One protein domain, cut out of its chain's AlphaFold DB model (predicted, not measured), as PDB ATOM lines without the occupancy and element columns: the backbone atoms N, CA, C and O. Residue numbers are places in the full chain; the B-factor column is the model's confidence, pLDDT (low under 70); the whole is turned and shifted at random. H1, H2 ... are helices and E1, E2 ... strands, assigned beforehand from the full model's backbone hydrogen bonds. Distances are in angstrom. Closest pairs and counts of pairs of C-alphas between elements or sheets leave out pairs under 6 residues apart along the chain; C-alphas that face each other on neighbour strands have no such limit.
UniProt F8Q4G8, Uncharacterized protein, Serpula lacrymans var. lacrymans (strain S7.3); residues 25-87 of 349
ATOM      1  N   PRO A  25     123.467 105.432  92.999       78.94
ATOM      2  CA  PRO A  25     123.074 104.718  91.792       78.94
ATOM      3  C   PRO A  25     121.756 103.985  92.050       78.94
ATOM      4  O   PRO A  25     121.571 103.430  93.137       78.94
ATOM      5  N   LEU A  26     120.865 103.954  91.054       84.56
ATOM      6  CA  LEU A  26     119.532 103.348  91.159       84.56
ATOM      7  C   LEU A  26     119.577 101.957  91.806       84.56
ATOM      8  O   LEU A  26     118.765 101.645  92.672       84.56
ATOM      9  N   ALA A  27     120.554 101.133  91.421       86.31
ATOM     10  CA  ALA A  27     120.738  99.793  91.966       86.31
ATOM     11  C   ALA A  27     120.807  99.773  93.506       86.31
ATOM     12  O   ALA A  27     120.237  98.886  94.141       86.31
ATOM     13  N   ASN A  28     121.438 100.776  94.126       88.56
ATOM     14  CA  ASN A  28     121.509 100.884  95.581       88.56
ATOM     15  C   ASN A  28     120.156 101.259  96.197       88.56
ATOM     16  O   ASN A  28     119.811 100.738  97.257       88.56
ATOM     17  N   GLU A  29     119.384 102.137  95.556       88.94
ATOM     18  CA  GLU A  29     118.044 102.499  96.032       88.94
ATOM     19  C   GLU A  29     117.086 101.311  95.944       88.94
ATOM     20  O   GLU A  29     116.386 101.002  96.911       88.94
ATOM     21  N   LEU A  30     117.128 100.577  94.830       92.19
ATOM     22  CA  LEU A  30     116.339  99.362  94.643       92.19
ATOM     23  C   LEU A  30     116.722  98.278  95.649       92.19
ATOM     24  O   LEU A  30     115.836  97.662  96.241       92.19
ATOM     25  N   ALA A  31     118.017  98.084  95.907       90.69
ATOM     26  CA  ALA A  31     118.487  97.141  96.916       90.69
ATOM     27  C   ALA A  31     118.030  97.537  98.332       90.69
ATOM     28  O   ALA A  31     117.612  96.676  99.110       90.69
ATOM     29  N   LEU A  32     118.061  98.832  98.671       93.00
ATOM     30  CA  LEU A  32     117.560  99.339  99.954       93.00
ATOM     31  C   LEU A  32     116.052  99.126 100.100       93.00
ATOM     32  O   LEU A  32     115.604  98.682 101.158       93.00
ATOM     33  N   MET A  33     115.275  99.392  99.050       92.69
ATOM     34  CA  MET A  33     113.831  99.148  99.045       92.69
ATOM     35  C   MET A  33     113.504  97.661  99.152       92.69
ATOM     36  O   MET A  33     112.659  97.273  99.958       92.69
ATOM     37  N   GLN A  34     114.210  96.817  98.403       94.06
ATOM     38  CA  GLN A  34     114.043  95.370  98.482       94.06
ATOM     39  C   GLN A  34     114.396  94.842  99.875       94.06
ATOM     40  O   GLN A  34     113.712  93.958 100.389       94.06
ATOM     41  N   PHE A  35     115.431  95.388 100.513       95.00
ATOM     42  CA  PHE A  35     115.808  95.010 101.870       95.00
ATOM     43  C   PHE A  35     114.790  95.476 102.923       95.00
ATOM     44  O   PHE A  35     114.514  94.737 103.868       95.00
ATOM     45  N   ALA A  36     114.245  96.688 102.781       95.44
ATOM     46  CA  ALA A  36     113.327  97.280 103.752       95.44
ATOM     47  C   ALA A  36     111.901  96.718 103.654       95.44
ATOM     48  O   ALA A  36     111.322  96.337 104.672       95.44
ATOM     49  N   ASP A  37     111.355  96.647 102.438       94.19
ATOM     50  CA  ASP A  37     109.952  96.299 102.196       94.19
ATOM     51  C   ASP A  37     109.773  94.845 101.724       94.19
ATOM     52  O   ASP A  37     108.672  94.295 101.810       94.19
ATOM     53  N   GLY A  38     110.832  94.198 101.225       94.00
ATOM     54  CA  GLY A  38     110.707  92.933 100.500       94.00
ATOM     55  C   GLY A  38     109.897  93.085  99.203       94.00
ATOM     56  O   GLY A  38     109.580  94.189  98.766       94.00
ATOM     57  N   GLY A  39     109.551  91.969  98.558       94.12
ATOM     58  CA  GLY A  39     108.670  91.956  97.380       94.12
ATOM     59  C   GLY A  39     109.382  91.974  96.023       94.12
ATOM     60  O   GLY A  39     110.572  91.677  95.925       94.12
ATOM     61  N   ASN A  40     108.613  92.256  94.964       94.31
ATOM     62  CA  ASN A  40     109.100  92.216  93.583       94.31
ATOM     63  C   ASN A  40     109.883  93.495  93.236       94.31
ATOM     64  O   ASN A  40     109.368  94.607  93.373       94.31
ATOM     65  N   MET A  41     111.096  93.317  92.716       92.50
ATOM     66  CA  MET A  41     111.977  94.381  92.242       92.50
ATOM     67  C   MET A  41     111.323  95.262  91.167       92.50
ATOM     68  O   MET A  41     111.494  96.476  91.201       92.50
ATOM     69  N   ASP A  42     110.486  94.698  90.287       92.62
ATOM     70  CA  ASP A  42     109.771  95.465  89.251       92.62
ATOM     71  C   ASP A  42     108.850  96.535  89.849       92.62
ATOM     72  O   ASP A  42     108.716  97.636  89.319       92.62
ATOM     73  N   SER A  43     108.201  96.208  90.969       94.00
ATOM     74  CA  SER A  43     107.281  97.126  91.642       94.00
ATOM     75  C   SER A  43     108.023  98.285  92.302       94.00
ATOM     76  O   SER A  43     107.532  99.414  92.296       94.00
ATOM     77  N   HIS A  44     109.227  98.013  92.812       94.50
ATOM     78  CA  HIS A  44     110.109  99.028  93.377       94.50
ATOM     79  C   HIS A  44     110.652  99.943  92.292       94.50
ATOM     80  O   HIS A  44     110.587 101.154  92.459       94.50
ATOM     81  N   ILE A  45     111.070  99.384  91.153       92.69
ATOM     82  CA  ILE A  45     111.507 100.165  89.991       92.69
ATOM     83  C   ILE A  45     110.414 101.138  89.570       92.69
ATOM     84  O   ILE A  45     110.656 102.338  89.581       92.69
ATOM     85  N   LYS A  46     109.191 100.660  89.316       92.56
ATOM     86  CA  LYS A  46     108.070 101.540  88.945       92.56
ATOM     87  C   LYS A  46     107.828 102.636  89.981       92.56
ATOM     88  O   LYS A  46     107.690 103.797  89.624       92.56
ATOM     89  N   ARG A  47     107.852 102.293  91.274       92.75
ATOM     90  CA  ARG A  47     107.642 103.268  92.352       92.75
ATOM     91  C   ARG A  47     108.734 104.343  92.398       92.75
ATOM     92  O   ARG A  47     108.405 105.506  92.620       92.75
ATOM     93  N   VAL A  48     110.001 103.965  92.224       91.88
ATOM     94  CA  VAL A  48     111.127 104.915  92.178       91.88
ATOM     95  C   VAL A  48     110.993 105.826  90.963       91.88
ATOM     96  O   VAL A  48     111.079 107.043  91.104       91.88
ATOM     97  N   MET A  49     110.683 105.252  89.802       90.12
ATOM     98  CA  MET A  49     110.470 106.005  88.570       90.12
ATOM     99  C   MET A  49     109.338 107.019  88.693       90.12
ATOM    100  O   MET A  49     109.531 108.193  88.394       90.12
ATOM    101  N   ASP A  50     108.182 106.595  89.201       90.31
ATOM    102  CA  ASP A  50     107.030 107.473  89.407       90.31
ATOM    103  C   ASP A  50     107.364 108.597  90.397       90.31
ATOM    104  O   ASP A  50     106.990 109.755  90.195       90.31
ATOM    105  N   ALA A  51     108.082 108.274  91.479       89.00
ATOM    106  CA  ALA A  51     108.492 109.254  92.480       89.00
ATOM    107  C   ALA A  51     109.454 110.294  91.895       89.00
ATOM    108  O   ALA A  51     109.322 111.487  92.188       89.00
ATOM    109  N   GLN A  52     110.385 109.861  91.049       87.12
ATOM    110  CA  GLN A  52     111.370 110.735  90.433       87.12
ATOM    111  C   GLN A  52     110.773 111.560  89.291       87.12
ATOM    112  O   GLN A  52     110.978 112.772  89.263       87.12
ATOM    113  N   ALA A  53     109.940 110.968  88.431       87.06
ATOM    114  CA  ALA A  53     109.169 111.698  87.424       87.06
ATOM    115  C   ALA A  53     108.307 112.784  88.086       87.06
ATOM    116  O   ALA A  53     108.307 113.940  87.663       87.06
ATOM    117  N   LYS A  54     107.652 112.457  89.207       88.88
ATOM    118  CA  LYS A  54     106.884 113.430  89.994       88.88
ATOM    119  C   LYS A  54     107.757 114.524  90.616       88.88
ATOM    120  O   LYS A  54     107.312 115.669  90.708       88.88
ATOM    121  N   ALA A  55     108.977 114.198  91.042       86.12
ATOM    122  CA  ALA A  55     109.923 115.179  91.571       86.12
ATOM    123  C   ALA A  55     110.412 116.154  90.485       86.12
ATOM    124  O   ALA A  55     110.531 117.346  90.763       86.12
ATOM    125  N   VAL A  56     110.636 115.668  89.260       84.62
ATOM    126  CA  VAL A  56     111.075 116.484  88.115       84.62
ATOM    127  C   VAL A  56     109.933 117.343  87.558       84.62
ATOM    128  O   VAL A  56     110.137 118.521  87.275       84.62
ATOM    129  N   ALA A  57     108.720 116.795  87.437       85.50
ATOM    130  CA  ALA A  57     107.568 117.513  86.881       85.50
ATOM    131  C   ALA A  57     107.105 118.698  87.746       85.50
ATOM    132  O   ALA A  57     106.526 119.666  87.244       85.50
ATOM    133  N   GLY A  58     107.320 118.603  89.061       80.62
ATOM    134  CA  GLY A  58     106.721 119.501  90.038       80.62
ATOM    135  C   GLY A  58     105.231 119.209  90.291       80.62
ATOM    136  O   GLY A  58     104.609 118.368  89.635       80.62
ATOM    137  N   PRO A  59     104.622 119.871  91.290       82.69
ATOM    138  CA  PRO A  59     103.242 119.606  91.680       82.69
ATOM    139  C   PRO A  59     102.263 119.974  90.554       82.69
ATOM    140  O   PRO A  59     102.182 121.126  90.140       82.69
ATOM    141  N   GLY A  60     101.489 118.988  90.091       79.81
ATOM    142  CA  GLY A  60     100.399 119.185  89.126       79.81
ATOM    143  C   GLY A  60     100.772 118.988  87.657       79.81
ATOM    144  O   GLY A  60      99.913 119.173  86.798       79.81
ATOM    145  N   ARG A  61     102.010 118.588  87.348       78.94
ATOM    146  CA  ARG A  61     102.409 118.193  85.991       78.94
ATOM    147  C   ARG A  61     102.723 116.704  85.951       78.94
ATOM    148  O   ARG A  61     103.273 116.151  86.899       78.94
ATOM    149  N   VAL A  62     102.348 116.056  84.854       77.06
ATOM    150  CA  VAL A  62     102.723 114.669  84.570       77.06
ATOM    151  C   VAL A  62     103.995 114.734  83.730       77.06
ATOM    152  O   VAL A  62     103.938 115.174  82.586       77.06
ATOM    153  N   ALA A  63     105.143 114.370  84.305       80.56
ATOM    154  CA  ALA A  63     106.330 114.078  83.505       80.56
ATOM    155  C   ALA A  63     106.259 112.629  83.024       80.56
ATOM    156  O   ALA A  63     105.746 111.763  83.737       80.56
ATOM    157  N   GLY A  64     106.779 112.387  81.821       81.12
ATOM    158  CA  GLY A  64     107.006 111.033  81.336       81.12
ATOM    159  C   GLY A  64     107.920 110.283  82.300       81.12
ATOM    160  O   GLY A  64     108.893 110.840  82.812       81.12
ATOM    161  N   VAL A  65     107.570 109.034  82.578       83.88
ATOM    162  CA  VAL A  65     108.451 108.112  83.286       83.88
ATOM    163  C   VAL A  65     109.543 107.693  82.307       83.88
ATOM    164  O   VAL A  65     109.220 107.234  81.218       83.88
ATOM    165  N   GLY A  66     110.810 107.898  82.673       80.50
ATOM    166  CA  GLY A  66     111.936 107.435  81.864       80.50
ATOM    167  C   GLY A  66     111.973 105.909  81.783       80.50
ATOM    168  O   GLY A  66     111.592 105.226  82.741       80.50
ATOM    169  N   ASP A  67     112.428 105.386  80.647       83.25
ATOM    170  CA  ASP A  67     112.588 103.949  80.459       83.25
ATOM    171  C   ASP A  67     113.778 103.410  81.264       83.25
ATOM    172  O   ASP A  67     114.760 104.098  81.563       83.25
ATOM    173  N   VAL A  68     113.649 102.149  81.671       87.25
ATOM    174  CA  VAL A  68     114.598 101.466  82.549       87.25
ATOM    175  C   VAL A  68     115.092 100.238  81.831       87.25
ATOM    176  O   VAL A  68     114.318  99.315  81.562       87.25
ATOM    177  N   TYR A  69     116.386 100.204  81.566       84.38
ATOM    178  CA  TYR A  69     116.990  99.079  80.886       84.38
ATOM    179  C   TYR A  69     117.443  98.035  81.896       84.38
ATOM    180  O   TYR A  69     117.905  98.337  83.003       84.38
ATOM    181  N   ARG A  70     117.256  96.779  81.497       88.31
ATOM    182  CA  ARG A  70     117.763  95.611  82.201       88.31
ATOM    183  C   ARG A  70     118.776  94.931  81.325       88.31
ATOM    184  O   ARG A  70     118.474  94.628  80.172       88.31
ATOM    185  N   ASP A  71     119.935  94.670  81.889       85.06
ATOM    186  CA  ASP A  71     120.917  93.842  81.218       85.06
ATOM    187  C   ASP A  71     120.572  92.352  81.371       85.06
ATOM    188  O   ASP A  71     119.709  91.950  82.161       85.06
ATOM    189  N   GLY A  72     121.246  91.516  80.580       85.12
ATOM    190  CA  GLY A  72     121.125  90.061  80.686       85.12
ATOM    191  C   GLY A  72     121.707  89.487  81.984       85.12
ATOM    192  O   GLY A  72     121.453  88.325  82.300       85.12
ATOM    193  N   GLU A  73     122.456  90.284  82.748       86.06
ATOM    194  CA  GLU A  73     123.104  89.906  84.009       86.06
ATOM    195  C   GLU A  73     122.259  90.274  85.250       86.06
ATOM    196  O   GLU A  73     122.600  89.904  86.377       86.06
ATOM    197  N   GLY A  74     121.114  90.940  85.058       82.38
ATOM    198  CA  GLY A  74     120.206  91.398  86.110       82.38
ATOM    199  C   GLY A  74     120.515  92.785  86.693       82.38
ATOM    200  O   GLY A  74     119.855  93.193  87.655       82.38
ATOM    201  N   GLY A  75     121.484  93.513  86.146       83.56
ATOM    202  CA  GLY A  75     121.697  94.933  86.380       83.56
ATOM    203  C   GLY A  75     120.570  95.784  85.797       83.56
ATOM    204  O   GLY A  75     119.920  95.448  84.805       83.56
ATOM    205  N   VAL A  76     120.291  96.890  86.485       86.19
ATOM    206  CA  VAL A  76     119.232  97.834  86.126       86.19
ATOM    207  C   VAL A  76     119.845  99.222  86.088       86.19
ATOM    208  O   VAL A  76     120.346  99.702  87.112       86.19
ATOM    209  N   TRP A  77     119.784  99.872  84.933       82.12
ATOM    210  CA  TRP A  77     120.318 101.217  84.738       82.12
ATOM    211  C   TRP A  77     119.295 102.143  84.091       82.12
ATOM    212  O   TRP A  77     118.325 101.719  83.461       82.12
ATOM    213  N   TRP A  78     119.492 103.436  84.332       81.44
ATOM    214  CA  TRP A  78     118.707 104.494  83.709       81.44
ATOM    215  C   TRP A  78     119.374 104.913  82.425       81.44
ATOM    216  O   TRP A  78     120.590 105.080  82.409       81.44
ATOM    217  N   ASP A  79     118.553 105.212  81.430       72.94
ATOM    218  CA  ASP A  79     118.973 105.907  80.215       72.94
ATOM    219  C   ASP A  79     119.700 107.228  80.558       72.94
ATOM    220  O   ASP A  79     120.754 107.560  80.042       72.94
ATOM    221  N   GLN A  80     119.263 107.924  81.614       61.41
ATOM    222  CA  GLN A  80     119.916 109.159  82.059       61.41
ATOM    223  C   GLN A  80     121.329 108.970  82.648       61.41
ATOM    224  O   GLN A  80     122.047 109.951  82.834       61.41
ATOM    225  N   ALA A  81     121.737 107.745  82.998       57.25
ATOM    226  CA  ALA A  81     123.113 107.474  83.421       57.25
ATOM    227  C   ALA A  81     124.086 107.505  82.230       57.25
ATOM    228  O   ALA A  81     125.234 107.912  82.409       57.25
ATOM    229  N   GLU A  82     123.602 107.158  81.036       56.19
ATOM    230  CA  GLU A  82     124.344 107.206  79.776       56.19
ATOM    231  C   GLU A  82     124.729 108.651  79.423       56.19
ATOM    232  O   GLU A  82     125.894 108.941  79.141       56.19
ATOM    233  N   GLU A  83     123.807 109.607  79.595       59.09
ATOM    234  CA  GLU A  83     124.079 111.038  79.387       59.09
ATOM    235  C   GLU A  83     125.266 111.557  80.222       59.09
ATOM    236  O   GLU A  83     125.951 112.488  79.803       59.09
ATOM    237  N   TRP A  84     125.558 110.960  81.385       62.59
ATOM    238  CA  TRP A  84     126.700 111.363  82.215       62.59
ATOM    239  C   TRP A  84     128.034 110.779  81.753       62.59
ATOM    240  O   TRP A  84     129.068 111.406  81.998       62.59
ATOM    241  N   GLU A  85     128.036 109.624  81.085       63.06
ATOM    242  CA  GLU A  85     129.231 109.128  80.389       63.06
ATOM    243  C   GLU A  85     129.553 110.039  79.200       63.06
ATOM    244  O   GLU A  85     130.710 110.417  78.987       63.06
ATOM    245  N   TYR A  86     128.511 110.514  78.513       57.19
ATOM    246  CA  TYR A  86     128.636 111.472  77.420       57.19
ATOM    247  C   TYR A  86     128.839 112.925  77.871       57.19
ATOM    248  O   TYR A  86     129.363 113.723  77.099       57.19
ATOM    249  N   ALA A  87     128.528 113.300  79.114       63.88
ATOM    250  CA  ALA A  87     128.680 114.680  79.586       63.88
ATOM    251  C   ALA A  87     130.127 115.196  79.478       63.88
ATOM    252  O   ALA A  87     130.342 116.378  79.221       63.88
TER     253      ALA A  87
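AT A GLANCE: This is residues 25 to 87 of the 349 residues of an uncharacterized protein of Serpula lacrymans var. lacrymans (strain S7.3) (UniProt F8Q4G8). A small two-strand hairpin, E1 and E2, and the long helix H2 form two sides of a rather open frame with few contacts; H1 crosses near the first end of H2 and reaches E2 with its own beginning. Residues 58 to 67 fold back from the far end of H2 to E1, while residues 82 to 87 of H3 stick out beyond the hairpin. The printed part has 63 residues with three named helices and two named strands, in the order H1, H2, E1, E2, H3, and is mostly helix; the sheet, E1 - E2, is antiparallel. It is flat, spanning 32 by 31 by 15 A, and only just compact, close to loose, with a radius of gyration of the C-alphas of 12.6 A.

HOW THE PARTS SIT: E1, residues 68 to 70, and E2, residues 76 to 78, form a hairpin, antiparallel at 147 degrees. N 69 and O 77 are within hydrogen-bond range at 3.1 A, as are N 77 and O 69 at 3.1 A. The closest C-alphas of E2 and H1, residues 26 to 37, are those of Val 76 and Ala 27, 6.3 A apart. With residues 30 to 34 alone, H1 touches residues 41 to 45 of H2, residues 41 to 57; the closest C-alphas, of Leu 30 and His 44, are 6.4 A apart. These helices run opposite ways at a steep tilt of 62 degrees. H3, residues 79 to 87, is apart from H1 and H2. In H1 and H2 every O i to N i+4 pair is within hydrogen-bond range; in H3 2 of 5 are, beside 5 of 6 O i to N i+3 pairs.

IN THESE COORDINATES: H2 measures 24.2 A, H1 16.2 A, H3 13.1 A, E2 7.1 A and E1 6.7 A from first to last C-alpha. H1 begins at C-alpha 26 (119.532, 103.348, 91.159), and H3 ends at C-alpha 87 (128.680, 114.680, 79.586).

THE WHOLE: The C-alphas farthest apart, of Gly 60 and Glu 73, are 37.4 A apart. The printed part has no cut and no long link. The mean pLDDT of the printed part is 83.9; residues 80 to 87 are under 70.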